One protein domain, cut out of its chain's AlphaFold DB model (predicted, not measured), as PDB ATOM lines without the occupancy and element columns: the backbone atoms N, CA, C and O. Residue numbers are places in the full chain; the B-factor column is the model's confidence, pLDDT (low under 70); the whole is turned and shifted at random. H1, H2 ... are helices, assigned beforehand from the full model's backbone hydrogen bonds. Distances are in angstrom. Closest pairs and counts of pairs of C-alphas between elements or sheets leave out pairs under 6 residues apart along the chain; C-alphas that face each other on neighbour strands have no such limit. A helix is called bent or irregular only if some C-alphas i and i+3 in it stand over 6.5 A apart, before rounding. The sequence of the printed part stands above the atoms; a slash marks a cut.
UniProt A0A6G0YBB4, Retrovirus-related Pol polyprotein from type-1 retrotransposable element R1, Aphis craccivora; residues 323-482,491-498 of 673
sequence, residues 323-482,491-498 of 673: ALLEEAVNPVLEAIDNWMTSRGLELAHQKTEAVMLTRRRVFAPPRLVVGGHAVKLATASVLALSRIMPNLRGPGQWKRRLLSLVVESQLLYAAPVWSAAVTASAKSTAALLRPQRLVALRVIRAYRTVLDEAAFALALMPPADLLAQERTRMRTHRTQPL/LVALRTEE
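This is residues 323 to 482 and 491 to 498 of the 673 residues of the protein "Retrovirus-related Pol polyprotein from type-1 retrotransposable element R1" of Aphis craccivora (UniProt A0A6G0YBB4). A cluster of helices is built round H5, with H2, H3 and H6 packing on it; H7 leads away from this cluster about perpendicular to H5, with H4 and H8 packing on H7. H1 lies far from this body and touches no other helix; a long stretch without a named element, residues 343 to 378, joins it to H2. The printed part has 168 residues with eight named helices, H1 to H8 in chain order, and no named strand; the class is all helix. It is only just compact, close to loose, with a radius of gyration of the C-alphas of 18.2 A, and spans 53 by 48 by 29 A.

H1, residues 323 to 342, begins with C-alpha 323 at (20.821, -45.974, -37.637) and is 28.7 A long. H2 is residues 379 to 387, and H3 is residues 397 to 411, 20.5 A. H4 is residues 415 to 423. H5, residues 426 to 443, is 24.8 A long and has a kink of 39 degrees near residue 433. H6 is residues 452 to 459; H7, residues 464 to 479, is 22.5 A. H8, residues 491 to 498, ends with C-alpha 498 at (41.430, -47.691, -4.801). H4 is irregular, C-alphas 417 and 420 being 7.6 A apart; H1 and H5 are only just irregular, with 6.6 A between C-alphas 328 and 331 and between C-alphas 432 and 435.

H5 is the hub, touching five helices. It touches H3 at a shallow tilt of 28 degrees, opposite ways; the closest C-alphas, of Arg 400 and Val 443, are 5.1 A apart. With its residues 435 to 442 alone it touches H2, closest at the C-alphas of Ser 386 and Val 439, 6.5 A. H2 and H3, a helical hairpin, only just touch, with 3 pairs of C-alphas within 8 A, the closest being Val 382 and Val 407 at 6.5 A. H5 touches H6, closest at the C-alphas of Ala 440 and Ala 459, 5.5 A, at a tilt of 36 degrees, only just steep. H5 touches H7, closest at the C-alphas of Leu 433 and Ala 464, 6.2 A, at 70.3 degrees, only just about perpendicular. H4 and H5 only just touch, and only at the corner, closest at the C-alphas of Val 422 and Ser 428, 5.2 A. H7 touches H4, closest at the C-alphas of Pro 416 and Thr 472, 4.2 A, and H8, closest at those of Glu 470 and Glu 498, 6.2 A. Every O i to N i+4 pair is within hydrogen-bond range in H2, H6, H7 and H8; the counts are 14 of 16 in H1, 9 of 11 in H3, 3 of 5 in H4 and 11 of 14 in H5.

The two C-alphas farthest apart, of Ser 342 and Leu 392, are 54.6 A apart. The link from H1 to H2 is long. Residues 483 to 490 are not printed, with 13.1 A between C-alphas 482 and 491. The mean pLDDT of the printed part is 74.7, and 52 residues are under 70, among them 377 to 410.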
ATOM      1  N   ALA A 323      21.763 -45.029 -37.026       80.50
ATOM      2  CA  ALA A 323      20.821 -45.974 -37.637       80.50
ATOM      3  C   ALA A 323      21.153 -47.437 -37.295       80.50
ATOM      4  O   ALA A 323      20.299 -48.166 -36.812       80.50
ATOM      5  N   LEU A 324      22.425 -47.837 -37.410       80.12
ATOM      6  CA  LEU A 324      22.849 -49.186 -37.017       80.12
ATOM      7  C   LEU A 324      22.680 -49.426 -35.513       80.12
ATOM      8  O   LEU A 324      22.473 -50.553 -35.081       80.12
ATOM      9  N   LEU A 325      22.823 -48.378 -34.693       78.44
ATOM     10  CA  LEU A 325      22.580 -48.480 -33.256       78.44
ATOM     11  C   LEU A 325      21.095 -48.713 -32.959       78.44
ATOM     12  O   LEU A 325      20.780 -49.489 -32.068       78.44
ATOM     13  N   GLU A 326      20.207 -48.055 -33.702       87.25
ATOM     14  CA  GLU A 326      18.760 -48.243 -33.621       87.25
ATOM     15  C   GLU A 326      18.360 -49.673 -34.002       87.25
ATOM     16  O   GLU A 326      17.715 -50.350 -33.204       87.25
ATOM     17  N   GLU A 327      18.836 -50.158 -35.153       83.75
ATOM     18  CA  GLU A 327      18.610 -51.528 -35.637       83.75
ATOM     19  C   GLU A 327      19.137 -52.592 -34.664       83.75
ATOM     20  O   GLU A 327      18.516 -53.636 -34.492       83.75
ATOM     21  N   ALA A 328      20.266 -52.331 -33.998       80.75
ATOM     22  CA  ALA A 328      20.863 -53.285 -33.068       80.75
ATOM     23  C   ALA A 328      20.221 -53.265 -31.670       80.75
ATOM     24  O   ALA A 328      20.123 -54.308 -31.026       80.75
ATOM     25  N   VAL A 329      19.836 -52.091 -31.157       83.12
ATOM     26  CA  VAL A 329      19.419 -51.930 -29.751       83.12
ATOM     27  C   VAL A 329      17.911 -52.073 -29.571       83.12
ATOM     28  O   VAL A 329      17.492 -52.650 -28.569       83.12
ATOM     29  N   ASN A 330      17.085 -51.594 -30.507       91.31
ATOM     30  CA  ASN A 330      15.625 -51.659 -30.355       91.31
ATOM     31  C   ASN A 330      15.085 -53.093 -30.212       91.31
ATOM     32  O   ASN A 330      14.300 -53.305 -29.288       91.31
ATOM     33  N   PRO A 331      15.540 -54.096 -30.995       87.88
ATOM     34  CA  PRO A 331      15.084 -55.476 -30.809       87.88
ATOM     35  C   PRO A 331      15.415 -56.029 -29.418       87.88
ATOM     36  O   PRO A 331      14.646 -56.789 -28.839       87.88
ATOM     37  N   VAL A 332      16.551 -55.616 -28.846       83.00
ATOM     38  CA  VAL A 332      16.952 -56.014 -27.489       83.00
ATOM     39  C   VAL A 332      16.050 -55.362 -26.441       83.00
ATOM     40  O   VAL A 332      15.638 -56.026 -25.493       83.00
ATOM     41  N   LEU A 333      15.721 -54.076 -26.603       85.62
ATOM     42  CA  LEU A 333      14.795 -53.373 -25.711       85.62
ATOM     43  C   LEU A 333      13.396 -53.998 -25.746       85.62
ATOM     44  O   LEU A 333      12.794 -54.188 -24.692       85.62
ATOM     45  N   GLU A 334      12.912 -54.359 -26.932       88.88
ATOM     46  CA  GLU A 334      11.631 -55.043 -27.120       88.88
ATOM     47  C   GLU A 334      11.634 -56.446 -26.500       88.88
ATOM     48  O   GLU A 334      10.710 -56.802 -25.772       88.88
ATOM     49  N   ALA A 335      12.701 -57.226 -26.700       82.56
ATOM     50  CA  ALA A 335      12.842 -58.543 -26.081       82.56
ATOM     51  C   ALA A 335      12.822 -58.468 -24.544       82.56
ATOM     52  O   ALA A 335      12.191 -59.302 -23.891       82.56
ATOM     53  N   ILE A 336      13.472 -57.454 -23.963       81.50
ATOM     54  CA  ILE A 336      13.453 -57.206 -22.516       81.50
ATOM     55  C   ILE A 336      12.042 -56.851 -22.041       81.50
ATOM     56  O   ILE A 336      11.582 -57.415 -21.048       81.50
ATOM     57  N   ASP A 337      11.354 -55.947 -22.738       84.62
ATOM     58  CA  ASP A 337      10.002 -55.504 -22.382       84.62
ATOM     59  C   ASP A 337       8.996 -56.670 -22.437       84.62
ATOM     60  O   ASP A 337       8.234 -56.897 -21.493       84.62
ATOM     61  N   ASN A 338       9.080 -57.493 -23.486       82.50
ATOM     62  CA  ASN A 338       8.268 -58.699 -23.655       82.50
ATOM     63  C   ASN A 338       8.548 -59.741 -22.562       82.50
ATOM     64  O   ASN A 338       7.619 -60.330 -22.002       82.50
ATOM     65  N   TRP A 339       9.821 -59.964 -22.222       81.56
ATOM     66  CA  TRP A 339      10.209 -60.885 -21.152       81.56
ATOM     67  C   TRP A 339       9.733 -60.408 -19.774       81.56
ATOM     68  O   TRP A 339       9.249 -61.209 -18.975       81.56
ATOM     69  N   MET A 340       9.837 -59.107 -19.486       74.69
ATOM     70  CA  MET A 340       9.343 -58.540 -18.229       74.69
ATOM     71  C   MET A 340       7.827 -58.701 -18.129       74.69
ATOM     72  O   MET A 340       7.334 -59.249 -17.139       74.69
ATOM     73  N   THR A 341       7.111 -58.328 -19.190       79.69
ATOM     74  CA  THR A 341       5.648 -58.397 -19.253       79.69
ATOM     75  C   THR A 341       5.150 -59.834 -19.086       79.69
ATOM     76  O   THR A 341       4.238 -60.084 -18.296       79.69
ATOM     77  N   SER A 342       5.792 -60.810 -19.744       68.75
ATOM     78  CA  SER A 342       5.410 -62.228 -19.639       68.75
ATOM     79  C   SER A 342       5.593 -62.811 -18.234       68.75
ATOM     80  O   SER A 342       4.912 -63.770 -17.869       68.75
ATOM     81  N   ARG A 343       6.454 -62.204 -17.408       70.75
ATOM     82  CA  ARG A 343       6.661 -62.578 -15.999       70.75
ATOM     83  C   ARG A 343       5.924 -61.669 -15.011       70.75
ATOM     84  O   ARG A 343       6.159 -61.765 -13.805       70.75
ATOM     85  N   GLY A 344       5.014 -60.825 -15.500       57.31
ATOM     86  CA  GLY A 344       4.202 -59.924 -14.680       57.31
ATOM     87  C   GLY A 344       4.980 -58.742 -14.093       57.31
ATOM     88  O   GLY A 344       4.577 -58.206 -13.060       57.31
ATOM     89  N   LEU A 345       6.101 -58.363 -14.711       67.38
ATOM     90  CA  LEU A 345       6.862 -57.151 -14.407       67.38
ATOM     91  C   LEU A 345       6.561 -56.078 -15.455       67.38
ATOM     92  O   LEU A 345       6.340 -56.390 -16.620       67.38
ATOM     93  N   GLU A 346       6.609 -54.813 -15.049       67.50
ATOM     94  CA  GLU A 346       6.384 -53.676 -15.944       67.50
ATOM     95  C   GLU A 346       7.599 -52.744 -15.914       67.50
ATOM     96  O   GLU A 346       8.031 -52.296 -14.844       67.50
ATOM     97  N   LEU A 347       8.167 -52.462 -17.089       72.31
ATOM     98  CA  LEU A 347       9.239 -51.485 -17.231       72.31
ATOM     99  C   LEU A 347       8.643 -50.078 -17.135       72.31
ATOM    100  O   LEU A 347       7.676 -49.745 -17.811       72.31
ATOM    101  N   ALA A 348       9.242 -49.197 -16.336       75.00
ATOM    102  CA  ALA A 348       8.826 -47.798 -16.305       75.00
ATOM    103  C   ALA A 348       9.353 -47.045 -17.544       75.00
ATOM    104  O   ALA A 348      10.298 -46.263 -17.421       75.00
ATOM    105  N   HIS A 349       8.742 -47.238 -18.723       79.44
ATOM    106  CA  HIS A 349       9.246 -46.732 -20.018       79.44
ATOM    107  C   HIS A 349       9.557 -45.226 -20.003       79.44
ATOM    108  O   HIS A 349      10.562 -44.783 -20.550       79.44
ATOM    109  N   GLN A 350       8.745 -44.428 -19.300       69.25
ATOM    110  CA  GLN A 350       8.917 -42.970 -19.179       69.25
ATOM    111  C   GLN A 350      10.145 -42.534 -18.359       69.25
ATOM    112  O   GLN A 350      10.546 -41.367 -18.420       69.25
ATOM    113  N   LYS A 351      10.713 -43.444 -17.562       67.94
ATOM    114  CA  LYS A 351      11.920 -43.228 -16.752       67.94
ATOM    115  C   LYS A 351      13.171 -43.823 -17.395       67.94
ATOM    116  O   LYS A 351      14.260 -43.598 -16.875       67.94
ATOM    117  N   THR A 352      13.033 -44.559 -18.496       72.44
ATOM    118  CA  THR A 352      14.169 -45.120 -19.226       72.44
ATOM    119  C   THR A 352      14.959 -43.991 -19.891       72.44
ATOM    120  O   THR A 352      14.414 -43.163 -20.626       72.44
ATOM    121  N   GLU A 353      16.263 -43.957 -19.631       73.25
ATOM    122  CA  GLU A 353      17.198 -42.977 -20.182       73.25
ATOM    123  C   GLU A 353      18.323 -43.682 -20.944       73.25
ATOM    124  O   GLU A 353      18.746 -44.782 -20.592       73.25
ATOM    125  N   ALA A 354      18.842 -43.027 -21.980       72.25
ATOM    126  CA  ALA A 354      19.974 -43.493 -22.765       72.25
ATOM    127  C   ALA A 354      21.109 -42.466 -22.735       72.25
ATOM    128  O   ALA A 354      20.901 -41.260 -22.870       72.25
ATOM    129  N   VAL A 355      22.347 -42.941 -22.612       69.25
ATOM    130  CA  VAL A 355      23.547 -42.102 -22.701       69.25
ATOM    131  C   VAL A 355      24.265 -42.427 -24.005       69.25
ATOM    132  O   VAL A 355      24.760 -43.535 -24.184       69.25
ATOM    133  N   MET A 356      24.346 -41.461 -24.922       70.50
ATOM    134  CA  MET A 356      25.054 -41.650 -26.189       70.50
ATOM    135  C   MET A 356      26.479 -41.100 -26.126       70.50
ATOM    136  O   MET A 356      26.697 -39.918 -25.849       70.50
ATOM    137  N   LEU A 357      27.451 -41.950 -26.462       63.16
ATOM    138  CA  LEU A 357      28.865 -41.592 -26.558       63.16
ATOM    139  C   LEU A 357      29.283 -41.514 -28.033       63.16
ATOM    140  O   LEU A 357      29.309 -42.518 -28.739       63.16
ATOM    141  N   THR A 358      29.619 -40.316 -28.525       60.22
ATOM    142  CA  THR A 358      30.017 -40.107 -29.932       60.22
ATOM    143  C   THR A 358      31.050 -38.995 -30.103       60.22
ATOM    144  O   THR A 358      31.094 -38.014 -29.358       60.22
ATOM    145  N   ARG A 359      31.909 -39.145 -31.120       49.78
ATOM    146  CA  ARG A 359      32.919 -38.142 -31.504       49.78
ATOM    147  C   ARG A 359      32.413 -37.157 -32.563       49.78
ATOM    148  O   ARG A 359      32.989 -36.070 -32.694       49.78
ATOM    149  N   ARG A 360      31.348 -37.505 -33.298       54.31
ATOM    150  CA  ARG A 360      30.780 -36.658 -34.358       54.31
ATOM    151  C   ARG A 360      30.124 -35.419 -33.741       54.31
ATOM    152  O   ARG A 360      29.414 -35.517 -32.748       54.31
ATOM    153  N   ARG A 361      30.402 -34.236 -34.305       47.50
ATOM    154  CA  ARG A 361      29.776 -32.964 -33.879       47.50
ATOM    155  C   ARG A 361      28.334 -32.845 -34.362       47.50
ATOM    156  O   ARG A 361      27.519 -32.266 -33.660       47.50
ATOM    157  N   VAL A 362      28.069 -33.399 -35.539       54.84
ATOM    158  CA  VAL A 362      26.753 -33.506 -36.162       54.84
ATOM    159  C   VAL A 362      26.551 -34.980 -36.480       54.84
ATOM    160  O   VAL A 362      27.400 -35.603 -37.121       54.84
ATOM    161  N   PHE A 363      25.484 -35.560 -35.955       63.94
ATOM    162  CA  PHE A 363      25.071 -36.932 -36.221       63.94
ATOM    163  C   PHE A 363      23.555 -37.008 -36.052       63.94
ATOM    164  O   PHE A 363      22.993 -36.255 -35.256       63.94
ATOM    165  N   ALA A 364      22.911 -37.914 -36.784       69.94
ATOM    166  CA  ALA A 364      21.519 -38.252 -36.539       69.94
ATOM    167  C   ALA A 364      21.449 -39.104 -35.255       69.94
ATOM    168  O   ALA A 364      22.096 -40.159 -35.212       69.94
ATOM    169  N   PRO A 365      20.776 -38.638 -34.188       73.81
ATOM    170  CA  PRO A 365      20.596 -39.442 -32.985       73.81
ATOM    171  C   PRO A 365      19.735 -40.679 -33.298       73.81
ATOM    172  O   PRO A 365      18.813 -40.563 -34.103       73.81
ATOM    173  N   PRO A 366      20.021 -41.843 -32.687       81.81
ATOM    174  CA  PRO A 366      19.192 -43.038 -32.854       81.81
ATOM    175  C   PRO A 366      17.800 -42.805 -32.258       81.81
ATOM    176  O   PRO A 366      17.678 -42.179 -31.197       81.81
ATOM    177  N   ARG A 367      16.754 -43.345 -32.889       87.88
ATOM    178  CA  ARG A 367      15.406 -43.357 -32.320       87.88
ATOM    179  C   ARG A 367      15.208 -44.635 -31.508       87.88
ATOM    180  O   ARG A 367      14.688 -45.637 -31.984       87.88
ATOM    181  N   LEU A 368      15.642 -44.587 -30.252       86.12
ATOM    182  CA  LEU A 368      15.464 -45.701 -29.326       86.12
ATOM    183  C   LEU A 368      14.032 -45.727 -28.784       86.12
ATOM    184  O   LEU A 368      13.538 -44.692 -28.327       86.12
ATOM    185  N   VAL A 369      13.376 -46.886 -28.828       87.62
ATOM    186  CA  VAL A 369      11.979 -47.063 -28.401       87.62
ATOM    187  C   VAL A 369      11.861 -48.281 -27.486       87.62
ATOM    188  O   VAL A 369      12.458 -49.317 -27.757       87.62
ATOM    189  N   VAL A 370      11.089 -48.162 -26.404       84.50
ATOM    190  CA  VAL A 370      10.719 -49.292 -25.534       84.50
ATOM    191  C   VAL A 370       9.261 -49.141 -25.100       84.50
ATOM    192  O   VAL A 370       8.849 -48.036 -24.743       84.50
ATOM    193  N   GLY A 371       8.450 -50.198 -25.218       78.38
ATOM    194  CA  GLY A 371       7.002 -50.139 -24.958       78.38
ATOM    195  C   GLY A 371       6.282 -49.007 -25.705       78.38
ATOM    196  O   GLY A 371       5.474 -48.287 -25.121       78.38
ATOM    197  N   GLY A 372       6.666 -48.742 -26.960       79.44
ATOM    198  CA  GLY A 372       6.128 -47.641 -27.776       79.44
ATOM    199  C   GLY A 372       6.596 -46.226 -27.392       79.44
ATOM    200  O   GLY A 372       6.264 -45.264 -28.086       79.44
ATOM    201  N   HIS A 373       7.399 -46.067 -26.336       81.12
ATOM    202  CA  HIS A 373       7.892 -44.771 -25.867       81.12
ATOM    203  C   HIS A 373       9.317 -44.491 -26.349       81.12
ATOM    204  O   HIS A 373      10.206 -45.331 -26.224       81.12
ATOM    205  N   ALA A 374       9.562 -43.275 -26.847       83.06
ATOM    206  CA  ALA A 374      10.904 -42.839 -27.223       83.06
ATOM    207  C   ALA A 374      11.786 -42.608 -25.982       83.06
ATOM    208  O   ALA A 374      11.439 -41.826 -25.091       83.06
ATOM    209  N   VAL A 375      12.952 -43.249 -25.949       80.38
ATOM    210  CA  VAL A 375      13.920 -43.149 -24.851       80.38
ATOM    211  C   VAL A 375      14.693 -41.830 -24.939       80.38
ATOM    212  O   VAL A 375      15.190 -41.436 -25.997       80.38
ATOM    213  N   LYS A 376      14.824 -41.127 -23.808       70.38
ATOM    214  CA  LYS A 376      15.490 -39.813 -23.742       70.38
ATOM    215  C   LYS A 376      17.013 -39.943 -23.766       70.38
ATOM    216  O   LYS A 376      17.582 -40.739 -23.027       70.38
ATOM    217  N   LEU A 377      17.692 -39.080 -24.531       68.00
ATOM    218  CA  LEU A 377      19.159 -38.998 -24.556       68.00
ATOM    219  C   LEU A 377      19.711 -38.015 -23.501       68.00
ATOM    220  O   LEU A 377      19.552 -36.796 -23.616       68.00
ATOM    221  N   ALA A 378      20.455 -38.527 -22.518       57.72
ATOM    222  CA  ALA A 378      20.991 -37.779 -21.372       57.72
ATOM    223  C   ALA A 378      22.058 -36.717 -21.727       57.72
ATOM    224  O   ALA A 378      22.403 -35.870 -20.902       57.72
ATOM    225  N   THR A 379      22.566 -36.669 -22.963       54.47
ATOM    226  CA  THR A 379      23.457 -35.587 -23.433       54.47
ATOM    227  C   THR A 379      22.820 -34.193 -23.348       54.47
ATOM    228  O   THR A 379      23.536 -33.193 -23.231       54.47
ATOM    229  N   ALA A 380      21.484 -34.107 -23.343       52.28
ATOM    230  CA  ALA A 380      20.752 -32.861 -23.114       52.28
ATOM    231  C   ALA A 380      21.054 -32.245 -21.732       52.28
ATOM    232  O   ALA A 380      21.191 -31.025 -21.617       52.28
ATOM    233  N   SER A 381      21.256 -33.083 -20.710       51.47
ATOM    234  CA  SER A 381      21.575 -32.708 -19.326       51.47
ATOM    235  C   SER A 381      22.898 -31.948 -19.228       51.47
ATOM    236  O   SER A 381      22.976 -30.882 -18.616       51.47
ATOM    237  N   VAL A 382      23.931 -32.448 -19.916       51.75
ATOM    238  CA  VAL A 382      25.271 -31.837 -19.973       51.75
ATOM    239  C   VAL A 382      25.215 -30.461 -20.640       51.75
ATOM    240  O   VAL A 382      25.806 -29.494 -20.152       51.75
ATOM    241  N   LEU A 383      24.468 -30.338 -21.741       53.09
ATOM    242  CA  LEU A 383      24.306 -29.071 -22.456       53.09
ATOM    243  C   LEU A 383      23.488 -28.057 -21.646       53.09
ATOM    244  O   LEU A 383      23.872 -26.884 -21.593       53.09
ATOM    245  N   ALA A 384      22.414 -28.498 -20.985       50.78
ATOM    246  CA  ALA A 384      21.583 -27.671 -20.116       50.78
ATOM    247  C   ALA A 384      22.377 -27.119 -18.923       50.78
ATOM    248  O   ALA A 384      22.325 -25.915 -18.672       50.78
ATOM    249  N   LEU A 385      23.181 -27.960 -18.263       52.25
ATOM    250  CA  LEU A 385      24.096 -27.548 -17.195       52.25
ATOM    251  C   LEU A 385      25.157 -26.565 -17.705       52.25
ATOM    252  O   LEU A 385      25.420 -25.549 -17.062       52.25
ATOM    253  N   SER A 386      25.718 -26.795 -18.898       50.09
ATOM    254  CA  SER A 386      26.723 -25.890 -19.475       50.09
ATOM    255  C   SER A 386      26.185 -24.481 -19.754       50.09
ATOM    256  O   SER A 386      26.939 -23.512 -19.669       50.09
ATOM    257  N   ARG A 387      24.888 -24.359 -20.074       54.72
ATOM    258  CA  ARG A 387      24.209 -23.073 -20.307       54.72
ATOM    259  C   ARG A 387      23.952 -22.307 -19.010       54.72
ATOM    260  O   ARG A 387      23.823 -21.092 -19.062       54.72
ATOM    261  N   ILE A 388      23.910 -23.004 -17.874       46.81
ATOM    262  CA  ILE A 388      23.683 -22.419 -16.544       46.81
ATOM    263  C   ILE A 388      25.021 -22.020 -15.871       46.81
ATOM    264  O   ILE A 388      25.052 -21.443 -14.791       46.81
ATOM    265  N   MET A 389      26.166 -22.280 -16.515       59.41
ATOM    266  CA  MET A 389      27.501 -21.997 -15.971       59.41
ATOM    267  C   MET A 389      28.356 -21.159 -16.943       59.41
ATOM    268  O   MET A 389      29.359 -21.660 -17.461       59.41
ATOM    269  N   PRO A 390      28.009 -19.886 -17.216       54.38
ATOM    270  CA  PRO A 390      28.813 -19.011 -18.071       54.38
ATOM    271  C   PRO A 390      30.218 -18.797 -17.488       54.38
ATOM    272  O   PRO A 390      30.434 -18.918 -16.282       54.38
ATOM    273  N   ASN A 391      31.208 -18.517 -18.340       53.16
ATOM    274  CA  ASN A 391      32.611 -18.391 -17.908       53.16
ATOM    275  C   ASN A 391      32.850 -17.136 -17.050       53.16
ATOM    276  O   ASN A 391      33.606 -17.187 -16.084       53.16
ATOM    277  N   LEU A 392      32.165 -16.040 -17.379       47.47
ATOM    278  CA  LEU A 392      32.181 -14.778 -16.642       47.47
ATOM    279  C   LEU A 392      30.844 -14.624 -15.911       47.47
ATOM    280  O   LEU A 392      29.809 -14.854 -16.526       47.47
ATOM    281  N   ARG A 393      30.892 -14.230 -14.628       49.03
ATOM    282  CA  ARG A 393      29.733 -13.975 -13.743       49.03
ATOM    283  C   ARG A 393      28.793 -15.189 -13.583       49.03
ATOM    284  O   ARG A 393      27.970 -15.502 -14.434       49.03
ATOM    285  N   GLY A 394      28.931 -15.908 -12.470       45.16
ATOM    286  CA  GLY A 394      28.150 -17.107 -12.132       45.16
ATOM    287  C   GLY A 394      28.761 -17.850 -10.932       45.16
ATOM    288  O   GLY A 394      29.773 -17.383 -10.407       45.16
ATOM    289  N   PRO A 395      28.226 -19.022 -10.538       45.38
ATOM    290  CA  PRO A 395      28.600 -19.702  -9.292       45.38
ATOM    291  C   PRO A 395      30.109 -19.968  -9.160       45.38
ATOM    292  O   PRO A 395      30.819 -20.141 -10.164       45.38
ATOM    293  N   GLY A 396      30.614 -19.990  -7.924       50.88
ATOM    294  CA  GLY A 396      32.007 -20.340  -7.612       50.88
ATOM    295  C   GLY A 396      32.398 -21.751  -8.082       50.88
ATOM    296  O   GLY A 396      31.536 -22.605  -8.305       50.88
ATOM    297  N   GLN A 397      33.703 -22.017  -8.234       55.84
ATOM    298  CA  GLN A 397      34.227 -23.305  -8.729       55.84
ATOM    299  C   GLN A 397      33.652 -24.508  -7.966       55.84
ATOM    300  O   GLN A 397      33.276 -25.503  -8.584       55.84
ATOM    301  N   TRP A 398      33.530 -24.418  -6.638       54.09
ATOM    302  CA  TRP A 398      33.044 -25.527  -5.815       54.09
ATOM    303  C   TRP A 398      31.565 -25.864  -6.070       54.09
ATOM    304  O   TRP A 398      31.213 -27.041  -6.130       54.09
ATOM    305  N   LYS A 399      30.709 -24.863  -6.328       54.62
ATOM    306  CA  LYS A 399      29.290 -25.065  -6.684       54.62
ATOM    307  C   LYS A 399      29.137 -25.641  -8.088       54.62
ATOM    308  O   LYS A 399      28.327 -26.536  -8.313       54.62
ATOM    309  N   ARG A 400      29.980 -25.206  -9.031       64.31
ATOM    310  CA  ARG A 400      30.056 -25.813 -10.373       64.31
ATOM    311  C   ARG A 400      30.527 -27.263 -10.313       64.31
ATOM    312  O   ARG A 400      30.015 -28.104 -11.045       64.31
ATOM    313  N   ARG A 401      31.474 -27.563  -9.420       64.00
ATOM    314  CA  ARG A 401      31.958 -28.925  -9.180       64.00
ATOM    315  C   ARG A 401      30.874 -29.801  -8.555       64.00
ATOM    316  O   ARG A 401      30.703 -30.929  -8.996       64.00
ATOM    317  N   LEU A 402      30.078 -29.277  -7.623       59.03
ATOM    318  CA  LEU A 402      28.915 -29.995  -7.095       59.03
ATOM    319  C   LEU A 402      27.928 -30.368  -8.216       59.03
ATOM    320  O   LEU A 402      27.534 -31.523  -8.326       59.03
ATOM    321  N   LEU A 403      27.602 -29.424  -9.106       56.75
ATOM    322  CA  LEU A 403      26.747 -29.693 -10.272       56.75
ATOM    323  C   LEU A 403      27.382 -30.687 -11.260       56.75
ATOM    324  O   LEU A 403      26.667 -31.442 -11.916       56.75
ATOM    325  N   SER A 404      28.715 -30.728 -11.348       61.84
ATOM    326  CA  SER A 404      29.425 -31.700 -12.187       61.84
ATOM    327  C   SER A 404      29.257 -33.148 -11.724       61.84
ATOM    328  O   SER A 404      29.278 -34.045 -12.567       61.84
ATOM    329  N   LEU A 405      28.981 -33.378 -10.433       61.69
ATOM    330  CA  LEU A 405      28.742 -34.721  -9.893       61.69
ATOM    331  C   LEU A 405      27.509 -35.392 -10.507       61.69
ATOM    332  O   LEU A 405      27.476 -36.615 -10.592       61.69
ATOM    333  N   VAL A 406      26.519 -34.617 -10.966       59.69
ATOM    334  CA  VAL A 406      25.350 -35.154 -11.686       59.69
ATOM    335  C   VAL A 406      25.767 -35.731 -13.039       59.69
ATOM    336  O   VAL A 406      25.297 -36.786 -13.449       59.69
ATOM    337  N   VAL A 407      26.687 -35.059 -13.733       65.44
ATOM    338  CA  VAL A 407      27.204 -35.555 -15.013       65.44
ATOM    339  C   VAL A 407      28.095 -36.770 -14.789       65.44
ATOM    340  O   VAL A 407      27.982 -37.744 -15.523       65.44
ATOM    341  N   GLU A 408      28.939 -36.759 -13.758       66.56
ATOM    342  CA  GLU A 408      29.754 -37.927 -13.413       66.56
ATOM    343  C   GLU A 408      28.902 -39.124 -12.976       66.56
ATOM    344  O   GLU A 408      29.206 -40.252 -13.356       66.56
ATOM    345  N   SER A 409      27.821 -38.917 -12.217       66.50
ATOM    346  CA  SER A 409      26.943 -40.013 -11.798       66.50
ATOM    347  C   SER A 409      26.220 -40.653 -12.982       66.50
ATOM    348  O   SER A 409      26.159 -41.881 -13.031       66.50
ATOM    349  N   GLN A 410      25.763 -39.849 -13.949       66.50
ATOM    350  CA  GLN A 410      25.172 -40.321 -15.205       66.50
ATOM    351  C   GLN A 410      26.201 -41.047 -16.079       66.50
ATOM    352  O   GLN A 410      25.953 -42.165 -16.520       66.50
ATOM    353  N   LEU A 411      27.375 -40.443 -16.304       70.81
ATOM    354  CA  LEU A 411      28.420 -41.026 -17.154       70.81
ATOM    355  C   LEU A 411      28.967 -42.337 -16.597       70.81
ATOM    356  O   LEU A 411      29.324 -43.212 -17.371       70.81
ATOM    357  N   LEU A 412      29.064 -42.459 -15.273       73.56
ATOM    358  CA  LEU A 412      29.634 -43.624 -14.595       73.56
ATOM    359  C   LEU A 412      28.564 -44.622 -14.132       73.56
ATOM    360  O   LEU A 412      28.863 -45.537 -13.349       73.56
ATOM    361  N   TYR A 413      27.312 -44.430 -14.551       74.50
ATOM    362  CA  TYR A 413      26.239 -45.363 -14.254       74.50
ATOM    363  C   TYR A 413      26.556 -46.733 -14.865       74.50
ATOM    364  O   TYR A 413      27.036 -46.830 -15.994       74.50
ATOM    365  N   ALA A 414      26.364 -47.794 -14.078       65.44
ATOM    366  CA  ALA A 414      26.731 -49.164 -14.443       65.44
ATOM    367  C   ALA A 414      28.186 -49.345 -14.945       65.44
ATOM    368  O   ALA A 414      28.478 -50.329 -15.621       65.44
ATOM    369  N   ALA A 415      29.119 -48.451 -14.576       76.69
ATOM    370  CA  ALA A 415      30.518 -48.484 -15.024       76.69
ATOM    371  C   ALA A 415      31.198 -49.865 -15.010       76.69
ATOM    372  O   ALA A 415      31.860 -50.187 -15.996       76.69
ATOM    373  N   PRO A 416      31.010 -50.719 -13.982       80.25
ATOM    374  CA  PRO A 416      31.627 -52.043 -13.965       80.25
ATOM    375  C   PRO A 416      31.252 -52.965 -15.132       80.25
ATOM    376  O   PRO A 416      31.970 -53.924 -15.380       80.25
ATOM    377  N   VAL A 417      30.143 -52.699 -15.830       73.19
ATOM    378  CA  VAL A 417      29.676 -53.507 -16.968       73.19
ATOM    379  C   VAL A 417      30.425 -53.146 -18.254       73.19
ATOM    380  O   VAL A 417      30.756 -54.027 -19.038       73.19
ATOM    381  N   TRP A 418      30.726 -51.863 -18.479       76.44
ATOM    382  CA  TRP A 418      31.294 -51.380 -19.749       76.44
ATOM    383  C   TRP A 418      32.714 -50.835 -19.671       76.44
ATOM    384  O   TRP A 418      33.323 -50.596 -20.714       76.44
ATOM    385  N   SER A 419      33.251 -50.615 -18.470       82.75
ATOM    386  CA  SER A 419      34.565 -49.995 -18.262       82.75
ATOM    387  C   SER A 419      35.664 -50.657 -19.101       82.75
ATOM    388  O   SER A 419      36.398 -49.964 -19.807       82.75
ATOM    389  N   ALA A 420      35.722 -51.994 -19.114       78.38
ATOM    390  CA  ALA A 420      36.700 -52.751 -19.896       78.38
ATOM    391  C   ALA A 420      36.560 -52.501 -21.411       78.38
ATOM    392  O   ALA A 420      37.540 -52.196 -22.086       78.38
ATOM    393  N   ALA A 421      35.334 -52.542 -21.941       74.69
ATOM    394  CA  ALA A 421      35.071 -52.329 -23.364       74.69
ATOM    395  C   ALA A 421      35.398 -50.896 -23.820       74.69
ATOM    396  O   ALA A 421      35.934 -50.687 -24.910       74.69
ATOM    397  N   VAL A 422      35.100 -49.892 -22.986       73.75
ATOM    398  CA  VAL A 422      35.409 -48.488 -23.300       73.75
ATOM    399  C   VAL A 422      36.912 -48.232 -23.239       73.75
ATOM    400  O   VAL A 422      37.448 -47.583 -24.135       73.75
ATOM    401  N   THR A 423      37.595 -48.761 -22.223       79.00
ATOM    402  CA  THR A 423      39.035 -48.530 -22.008       79.00
ATOM    403  C   THR A 423      39.920 -49.274 -23.007       79.00
ATOM    404  O   THR A 423      41.003 -48.785 -23.320       79.00
ATOM    405  N   ALA A 424      39.432 -50.369 -23.600       76.44
ATOM    406  CA  ALA A 424      40.109 -51.084 -24.685       76.44
ATOM    407  C   ALA A 424      40.256 -50.261 -25.984       76.44
ATOM    408  O   ALA A 424      41.028 -50.624 -26.869       76.44
ATOM    409  N   SER A 425      39.527 -49.148 -26.130       81.31
ATOM    410  CA  SER A 425      39.528 -48.332 -27.343       81.31
ATOM    411  C   SER A 425      39.757 -46.861 -27.022       81.31
ATOM    412  O   SER A 425      38.872 -46.175 -26.510       81.31
ATOM    413  N   ALA A 426      40.897 -46.316 -27.461       79.12
ATOM    414  CA  ALA A 426      41.191 -44.883 -27.348       79.12
ATOM    415  C   ALA A 426      40.067 -44.000 -27.934       79.12
ATOM    416  O   ALA A 426      39.781 -42.908 -27.439       79.12
ATOM    417  N   LYS A 427      39.380 -44.495 -28.973       70.81
ATOM    418  CA  LYS A 427      38.240 -43.821 -29.611       70.81
ATOM    419  C   LYS A 427      37.031 -43.725 -28.672       70.81
ATOM    420  O   LYS A 427      36.377 -42.680 -28.657       70.81
ATOM    421  N   SER A 428      36.737 -44.789 -27.930       72.12
ATOM    422  CA  SER A 428      35.625 -44.861 -26.974       72.12
ATOM    423  C   SER A 428      35.943 -44.072 -25.706       72.12
ATOM    424  O   SER A 428      35.123 -43.265 -25.270       72.12
ATOM    425  N   THR A 429      37.173 -44.183 -25.194       80.06
ATOM    426  CA  THR A 429      37.682 -43.357 -24.089       80.06
ATOM    427  C   THR A 429      37.552 -41.864 -24.394       80.06
ATOM    428  O   THR A 429      37.000 -41.106 -23.599       80.06
ATOM    429  N   ALA A 430      37.961 -41.417 -25.587       78.12
ATOM    430  CA  ALA A 430      37.809 -40.015 -25.983       78.12
ATOM    431  C   ALA A 430      36.336 -39.562 -26.053       78.12
ATOM    432  O   ALA A 430      36.025 -38.405 -25.756       78.12
ATOM    433  N   ALA A 431      35.417 -40.455 -26.438       72.56
ATOM    434  CA  ALA A 431      33.985 -40.164 -26.460       72.56
ATOM    435  C   ALA A 431      33.401 -40.016 -25.043       72.56
ATOM    436  O   ALA A 431      32.591 -39.116 -24.831       72.56
ATOM    437  N   LEU A 432      33.860 -40.829 -24.083       79.56
ATOM    438  CA  LEU A 432      33.494 -40.734 -22.663       79.56
ATOM    439  C   LEU A 432      34.008 -39.437 -22.017       79.56
ATOM    440  O   LEU A 432      33.286 -38.770 -21.277       79.56
ATOM    441  N   LEU A 433      35.246 -39.047 -22.320       84.31
ATOM    442  CA  LEU A 433      35.885 -37.879 -21.705       84.31
ATOM    443  C   LEU A 433      35.352 -36.543 -22.220       84.31
ATOM    444  O   LEU A 433      35.411 -35.529 -21.525       84.31
ATOM    445  N   ARG A 434      34.807 -36.510 -23.434       78.38
ATOM    446  CA  ARG A 434      34.279 -35.288 -24.046       78.38
ATOM    447  C   ARG A 434      33.178 -34.594 -23.222       78.38
ATOM    448  O   ARG A 434      33.331 -33.391 -22.986       78.38
ATOM    449  N   PRO A 435      32.087 -35.262 -22.794       75.00
ATOM    450  CA  PRO A 435      31.070 -34.638 -21.948       75.00
ATOM    451  C   PRO A 435      31.635 -34.200 -20.593       75.00
ATOM    452  O   PRO A 435      31.333 -33.091 -20.156       75.00
ATOM    453  N   GLN A 436      32.522 -34.990 -19.977       83.44
ATOM    454  CA  GLN A 436      33.191 -34.599 -18.732       83.44
ATOM    455  C   GLN A 436      34.026 -33.323 -18.922       83.44
ATOM    456  O   GLN A 436      33.915 -32.387 -18.131       83.44
ATOM    457  N   ARG A 437      34.797 -33.221 -20.018       86.50
ATOM    458  CA  ARG A 437      35.599 -32.030 -20.347       86.50
ATOM    459  C   ARG A 437      34.730 -30.787 -20.476       86.50
ATOM    460  O   ARG A 437      35.128 -29.726 -20.006       86.50
ATOM    461  N   LEU A 438      33.559 -30.880 -21.110       80.12
ATOM    462  CA  LEU A 438      32.662 -29.726 -21.249       80.12
ATOM    463  C   LEU A 438      32.271 -29.148 -19.890       80.12
ATOM    464  O   LEU A 438      32.206 -27.928 -19.754       80.12
ATOM    465  N   VAL A 439      32.052 -30.007 -18.896       75.94
ATOM    466  CA  VAL A 439      31.745 -29.582 -17.531       75.94
ATOM    467  C   VAL A 439      32.996 -29.079 -16.816       75.94
ATOM    468  O   VAL A 439      32.947 -27.998 -16.234       75.94
ATOM    469  N   ALA A 440      34.126 -29.781 -16.931       86.19
ATOM    470  CA  ALA A 440      35.401 -29.369 -16.344       86.19
ATOM    471  C   ALA A 440      35.808 -27.956 -16.795       86.19
ATOM    472  O   ALA A 440      36.133 -27.110 -15.965       86.19
ATOM    473  N   LEU A 441      35.663 -27.643 -18.090       83.62
ATOM    474  CA  LEU A 441      35.887 -26.298 -18.629       83.62
ATOM    475  C   LEU A 441      35.020 -25.234 -17.945       83.62
ATOM    476  O   LEU A 441      35.484 -24.116 -17.731       83.62
ATOM    477  N   ARG A 442      33.770 -25.558 -17.586       80.31
ATOM    478  CA  ARG A 442      32.896 -24.628 -16.856       80.31
ATOM    479  C   ARG A 442      33.294 -24.492 -15.400       80.31
ATOM    480  O   ARG A 442      33.242 -23.367 -14.900       80.31
ATOM    481  N   VAL A 443      33.693 -25.586 -14.747       78.25
ATOM    482  CA  VAL A 443      34.204 -25.589 -13.367       78.25
ATOM    483  C   VAL A 443      35.362 -24.603 -13.250       78.25
ATOM    484  O   VAL A 443      35.331 -23.742 -12.375       78.25
ATOM    485  N   ILE A 444      36.301 -24.644 -14.195       85.81
ATOM    486  CA  ILE A 444      37.483 -23.772 -14.192       85.81
ATOM    487  C   ILE A 444      37.296 -22.468 -14.971       85.81
ATOM    488  O   ILE A 444      38.227 -21.687 -15.061       85.81
ATOM    489  N   ARG A 445      36.127 -22.194 -15.561       82.31
ATOM    490  CA  ARG A 445      35.876 -20.968 -16.355       82.31
ATOM    491  C   ARG A 445      36.810 -20.812 -17.576       82.31
ATOM    492  O   ARG A 445      37.075 -19.700 -18.017       82.31
ATOM    493  N   ALA A 446      37.277 -21.916 -18.151       85.56
ATOM    494  CA  ALA A 446      38.245 -21.935 -19.247       85.56
ATOM    495  C   ALA A 446      37.649 -21.611 -20.626       85.56
ATOM    496  O   ALA A 446      36.460 -21.810 -20.906       85.56
ATOM    497  N   TYR A 447      38.527 -21.202 -21.546       81.62
ATOM    498  CA  TYR A 447      38.232 -21.171 -22.977       81.62
ATOM    499  C   TYR A 447      37.938 -22.572 -23.524       81.62
ATOM    500  O   TYR A 447      38.548 -23.567 -23.135       81.62
ATOM    501  N   ARG A 448      37.053 -22.647 -24.527       82.44
ATOM    502  CA  ARG A 448      36.643 -23.909 -25.180       82.44
ATOM    503  C   ARG A 448      37.784 -24.703 -25.830       82.44
ATOM    504  O   ARG A 448      37.577 -25.856 -26.199       82.44
ATOM    505  N   THR A 449      38.935 -24.073 -26.034       84.69
ATOM    506  CA  THR A 449      40.152 -24.622 -26.650       84.69
ATOM    507  C   THR A 449      41.087 -25.294 -25.646       84.69
ATOM    508  O   THR A 449      41.978 -26.012 -26.076       84.69
ATOM    509  N   VAL A 450      40.904 -25.084 -24.335       87.81
ATOM    510  CA  VAL A 450      41.746 -25.703 -23.294       87.81
ATOM    511  C   VAL A 450      41.613 -27.224 -23.356       87.81
ATOM    512  O   VAL A 450      40.501 -27.749 -23.407       87.81
ATOM    513  N   LEU A 451      42.729 -27.947 -23.399       89.50
ATOM    514  CA  LEU A 451      42.740 -29.403 -23.581       89.50
ATOM    515  C   LEU A 451      42.126 -30.148 -22.379       89.50
ATOM    516  O   LEU A 451      42.028 -29.606 -21.282       89.50
ATOM    517  N   ASP A 452      41.669 -31.380 -22.618       90.00
ATOM    518  CA  ASP A 452      41.083 -32.281 -21.610       90.00
ATOM    519  C   ASP A 452      41.973 -32.445 -20.377       90.00
ATOM    520  O   ASP A 452      41.508 -32.190 -19.272       90.00
ATOM    521  N   GLU A 453      43.245 -32.794 -20.570       93.62
ATOM    522  CA  GLU A 453      44.182 -33.046 -19.465       93.62
ATOM    523  C   GLU A 453      44.310 -31.831 -18.531       93.62
ATOM    524  O   GLU A 453      44.137 -31.956 -17.318       93.62
ATOM    525  N   ALA A 454      44.524 -30.631 -19.093       94.88
ATOM    526  CA  ALA A 454      44.578 -29.388 -18.316       94.88
ATOM    527  C   ALA A 454      43.253 -29.123 -17.593       94.88
ATOM    528  O   ALA A 454      43.240 -28.736 -16.425       94.88
ATOM    529  N   ALA A 455      42.130 -29.326 -18.291       94.44
ATOM    530  CA  ALA A 455      40.811 -29.070 -17.736       94.44
ATOM    531  C   ALA A 455      40.515 -29.980 -16.537       94.44
ATOM    532  O   ALA A 455      40.029 -29.495 -15.519       94.44
ATOM    533  N   PHE A 456      40.836 -31.269 -16.636       94.56
ATOM    534  CA  PHE A 456      40.650 -32.251 -15.568       94.56
ATOM    535  C   PHE A 456      41.529 -31.955 -14.353       94.56
ATOM    536  O   PHE A 456      41.016 -31.914 -13.230       94.56
ATOM    537  N   ALA A 457      42.817 -31.667 -14.572       94.38
ATOM    538  CA  ALA A 457      43.749 -31.323 -13.500       94.38
ATOM    539  C   ALA A 457      43.282 -30.074 -12.737       94.38
ATOM    540  O   ALA A 457      43.088 -30.111 -11.519       94.38
ATOM    541  N   LEU A 458      42.992 -28.980 -13.448       93.50
ATOM    542  CA  LEU A 458      42.557 -27.722 -12.838       93.50
ATOM    543  C   LEU A 458      41.168 -27.817 -12.184       93.50
ATOM    544  O   LEU A 458      40.913 -27.161 -11.173       93.50
ATOM    545  N   ALA A 459      40.267 -28.645 -12.724       90.06
ATOM    546  CA  ALA A 459      38.937 -28.865 -12.154       90.06
ATOM    547  C   ALA A 459      38.946 -29.787 -10.926       90.06
ATOM    548  O   ALA A 459      37.918 -29.891 -10.251       90.06
ATOM    549  N   LEU A 460      40.077 -30.444 -10.629       89.62
ATOM    550  CA  LEU A 460      40.175 -31.528  -9.648       89.62
ATOM    551  C   LEU A 460      39.187 -32.666  -9.962       89.62
ATOM    552  O   LEU A 460      38.528 -33.206  -9.069       89.62
ATOM    553  N   MET A 461      39.048 -32.999 -11.242       89.12
ATOM    554  CA  MET A 461      38.153 -34.047 -11.731       89.12
ATOM    555  C   MET A 461      39.001 -35.148 -12.369       89.12
ATOM    556  O   MET A 461      39.476 -34.940 -13.485       89.12
ATOM    557  N   PRO A 462      39.212 -36.298 -11.701       92.94
ATOM    558  CA  PRO A 462      39.891 -37.423 -12.327       92.94
ATOM    559  C   PRO A 462      39.171 -37.840 -13.623       92.94
ATOM    560  O   PRO A 462      37.935 -37.813 -13.663       92.94
ATOM    561  N   PRO A 463      39.905 -38.227 -14.680       94.31
ATOM    562  CA  PRO A 463      39.309 -38.702 -15.925       94.31
ATOM    563  C   PRO A 463      38.269 -39.813 -15.690       94.31
ATOM    564  O   PRO A 463      38.499 -40.750 -14.921       94.31
ATOM    565  N   ALA A 464      37.103 -39.705 -16.332       90.44
ATOM    566  CA  ALA A 464      35.965 -40.599 -16.108       90.44
ATOM    567  C   ALA A 464      36.269 -42.064 -16.451       90.44
ATOM    568  O   ALA A 464      35.702 -42.962 -15.840       90.44
ATOM    569  N   ASP A 465      37.176 -42.329 -17.389       91.94
ATOM    570  CA  ASP A 465      37.658 -43.678 -17.686       91.94
ATOM    571  C   ASP A 465      38.403 -44.296 -16.494       91.94
ATOM    572  O   ASP A 465      38.144 -45.443 -16.138       91.94
ATOM    573  N   LEU A 466      39.246 -43.518 -15.809       94.81
ATOM    574  CA  LEU A 466      39.929 -43.975 -14.594       94.81
ATOM    575  C   LEU A 466      38.941 -44.180 -13.436       94.81
ATOM    576  O   LEU A 466      39.020 -45.179 -12.724       94.81
ATOM    577  N   LEU A 467      37.948 -43.293 -13.290       92.00
ATOM    578  CA  LEU A 467      36.866 -43.464 -12.308       92.00
ATOM    579  C   LEU A 467      35.981 -44.688 -12.612       92.00
ATOM    580  O   LEU A 467      35.482 -45.338 -11.691       92.00
ATOM    581  N   ALA A 468      35.771 -45.022 -13.887       87.31
ATOM    582  CA  ALA A 468      35.042 -46.222 -14.287       87.31
ATOM    583  C   ALA A 468      35.819 -47.494 -13.916       87.31
ATOM    584  O   ALA A 468      35.233 -48.449 -13.395       87.31
ATOM    585  N   GLN A 469      37.141 -47.491 -14.107       91.88
ATOM    586  CA  GLN A 469      38.017 -48.571 -13.653       91.88
ATOM    587  C   GLN A 469      38.011 -48.704 -12.123       91.88
ATOM    588  O   GLN A 469      37.835 -49.818 -11.637       91.88
ATOM    589  N   GLU A 470      38.081 -47.599 -11.370       91.69
ATOM    590  CA  GLU A 470      37.948 -47.595  -9.898       91.69
ATOM    591  C   GLU A 470      36.656 -48.294  -9.449       91.69
ATOM    592  O   GLU A 470      36.677 -49.216  -8.634       91.69
ATOM    593  N   ARG A 471      35.511 -47.926 -10.044       86.88
ATOM    594  CA  ARG A 471      34.220 -48.569  -9.743       86.88
ATOM    595  C   ARG A 471      34.211 -50.058 -10.086       86.88
ATOM    596  O   ARG A 471      33.538 -50.830  -9.402       86.88
ATOM    597  N   THR A 472      34.926 -50.452 -11.137       85.56
ATOM    598  CA  THR A 472      35.044 -51.852 -11.567       85.56
ATOM    599  C   THR A 472      35.836 -52.660 -10.547       85.56
ATOM    600  O   THR A 472      35.322 -53.663 -10.058       85.56
ATOM    601  N   ARG A 473      37.020 -52.184 -10.142       90.31
ATOM    602  CA  ARG A 473      37.850 -52.844  -9.121       90.31
ATOM    603  C   ARG A 473      37.121 -52.938  -7.778       90.31
ATOM    604  O   ARG A 473      37.010 -54.024  -7.212       90.31
ATOM    605  N   MET A 474      36.442 -51.864  -7.361       83.19
ATOM    606  CA  MET A 474      35.555 -51.867  -6.188       83.19
ATOM    607  C   MET A 474      34.429 -52.911  -6.267       83.19
ATOM    608  O   MET A 474      34.032 -53.468  -5.240       83.19
ATOM    609  N   ARG A 475      33.870 -53.174  -7.458       81.25
ATOM    610  CA  ARG A 475      32.871 -54.239  -7.645       81.25
ATOM    611  C   ARG A 475      33.521 -55.612  -7.515       81.25
ATOM    612  O   ARG A 475      32.967 -56.440  -6.801       81.25
ATOM    613  N   THR A 476      34.681 -55.823  -8.133       81.31
ATOM    614  CA  THR A 476      35.431 -57.084  -8.064       81.31
ATOM    615  C   THR A 476      35.727 -57.474  -6.617       81.31
ATOM    616  O   THR A 476      35.340 -58.569  -6.206       81.31
ATOM    617  N   HIS A 477      36.275 -56.554  -5.815       79.81
ATOM    618  CA  HIS A 477      36.533 -56.782  -4.387       79.81
ATOM    619  C   HIS A 477      35.274 -57.152  -3.596       79.81
ATOM    620  O   HIS A 477      35.320 -57.987  -2.703       79.81
ATOM    621  N   ARG A 478      34.120 -56.566  -3.937       72.62
ATOM    622  CA  ARG A 478      32.838 -56.887  -3.286       72.62
ATOM    623  C   ARG A 478      32.267 -58.246  -3.680       72.62
ATOM    624  O   ARG A 478      31.433 -58.776  -2.953       72.62
ATOM    625  N   THR A 479      32.638 -58.762  -4.847       69.00
ATOM    626  CA  THR A 479      32.134 -60.036  -5.382       69.00
ATOM    627  C   THR A 479      33.058 -61.223  -5.116       69.00
ATOM    628  O   THR A 479      32.617 -62.368  -5.251       69.00
ATOM    629  N   GLN A 480      34.319 -60.960  -4.759       71.25
ATOM    630  CA  GLN A 480      35.280 -61.987  -4.373       71.25
ATOM    631  C   GLN A 480      34.925 -62.556  -2.987       71.25
ATOM    632  O   GLN A 480      34.616 -61.787  -2.074       71.25
ATOM    633  N   PRO A 481      34.936 -63.890  -2.811       69.00
ATOM    634  CA  PRO A 481      34.747 -64.503  -1.503       69.00
ATOM    635  C   PRO A 481      35.887 -64.106  -0.563       69.00
ATOM    636  O   PRO A 481      37.054 -64.160  -0.947       69.00
ATOM    637  N   LEU A 482      35.555 -63.737   0.674       71.81
ATOM    638  CA  LEU A 482      36.564 -63.556   1.715       71.81
ATOM    639  C   LEU A 482      37.147 -64.922   2.115       71.81
ATOM    640  O   LEU A 482      36.386 -65.891   2.204       71.81
ATOM    641  N   LEU A 491      35.547 -51.213   3.939       72.62
ATOM    642  CA  LEU A 491      35.152 -50.538   2.709       72.62
ATOM    643  C   LEU A 491      35.665 -49.095   2.622       72.62
ATOM    644  O   LEU A 491      35.683 -48.548   1.521       72.62
ATOM    645  N   VAL A 492      36.002 -48.450   3.741       71.31
ATOM    646  CA  VAL A 492      36.539 -47.083   3.748       71.31
ATOM    647  C   VAL A 492      38.024 -47.114   3.414       71.31
ATOM    648  O   VAL A 492      38.442 -46.381   2.515       71.31
ATOM    649  N   ALA A 493      38.785 -48.004   4.056       78.44
ATOM    650  CA  ALA A 493      40.189 -48.232   3.723       78.44
ATOM    651  C   ALA A 493      40.341 -48.656   2.257       78.44
ATOM    652  O   ALA A 493      41.067 -48.006   1.510       78.44
ATOM    653  N   LEU A 494      39.544 -49.628   1.799       81.88
ATOM    654  CA  LEU A 494      39.575 -50.097   0.411       81.88
ATOM    655  C   LEU A 494      39.239 -48.987  -0.597       81.88
ATOM    656  O   LEU A 494      39.884 -48.863  -1.629       81.88
ATOM    657  N   ARG A 495      38.231 -48.146  -0.317       78.50
ATOM    658  CA  ARG A 495      37.916 -46.995  -1.188       78.50
ATOM    659  C   ARG A 495      39.059 -45.995  -1.249       78.50
ATOM    660  O   ARG A 495      39.251 -45.372  -2.289       78.50
ATOM    661  N   THR A 496      39.746 -45.804  -0.128       83.25
ATOM    662  CA  THR A 496      40.904 -44.917  -0.048       83.25
ATOM    663  C   THR A 496      42.034 -45.481  -0.897       83.25
ATOM    664  O   THR A 496      42.491 -44.793  -1.797       83.25
ATOM    665  N   GLU A 497      42.388 -46.751  -0.713       89.19
ATOM    666  CA  GLU A 497      43.400 -47.462  -1.503       89.19
ATOM    667  C   GLU A 497      43.094 -47.439  -3.011       89.19
ATOM    668  O   GLU A 497      43.933 -47.071  -3.831       89.19
ATOM    669  N   GLU A 498      41.854 -47.732  -3.399       90.81
ATOM    670  CA  GLU A 498      41.430 -47.691  -4.801       90.81
ATOM    671  C   GLU A 498      41.482 -46.284  -5.407       90.81
ATOM    672  O   GLU A 498      41.787 -46.097  -6.595       90.81
TER     673      GLU A 498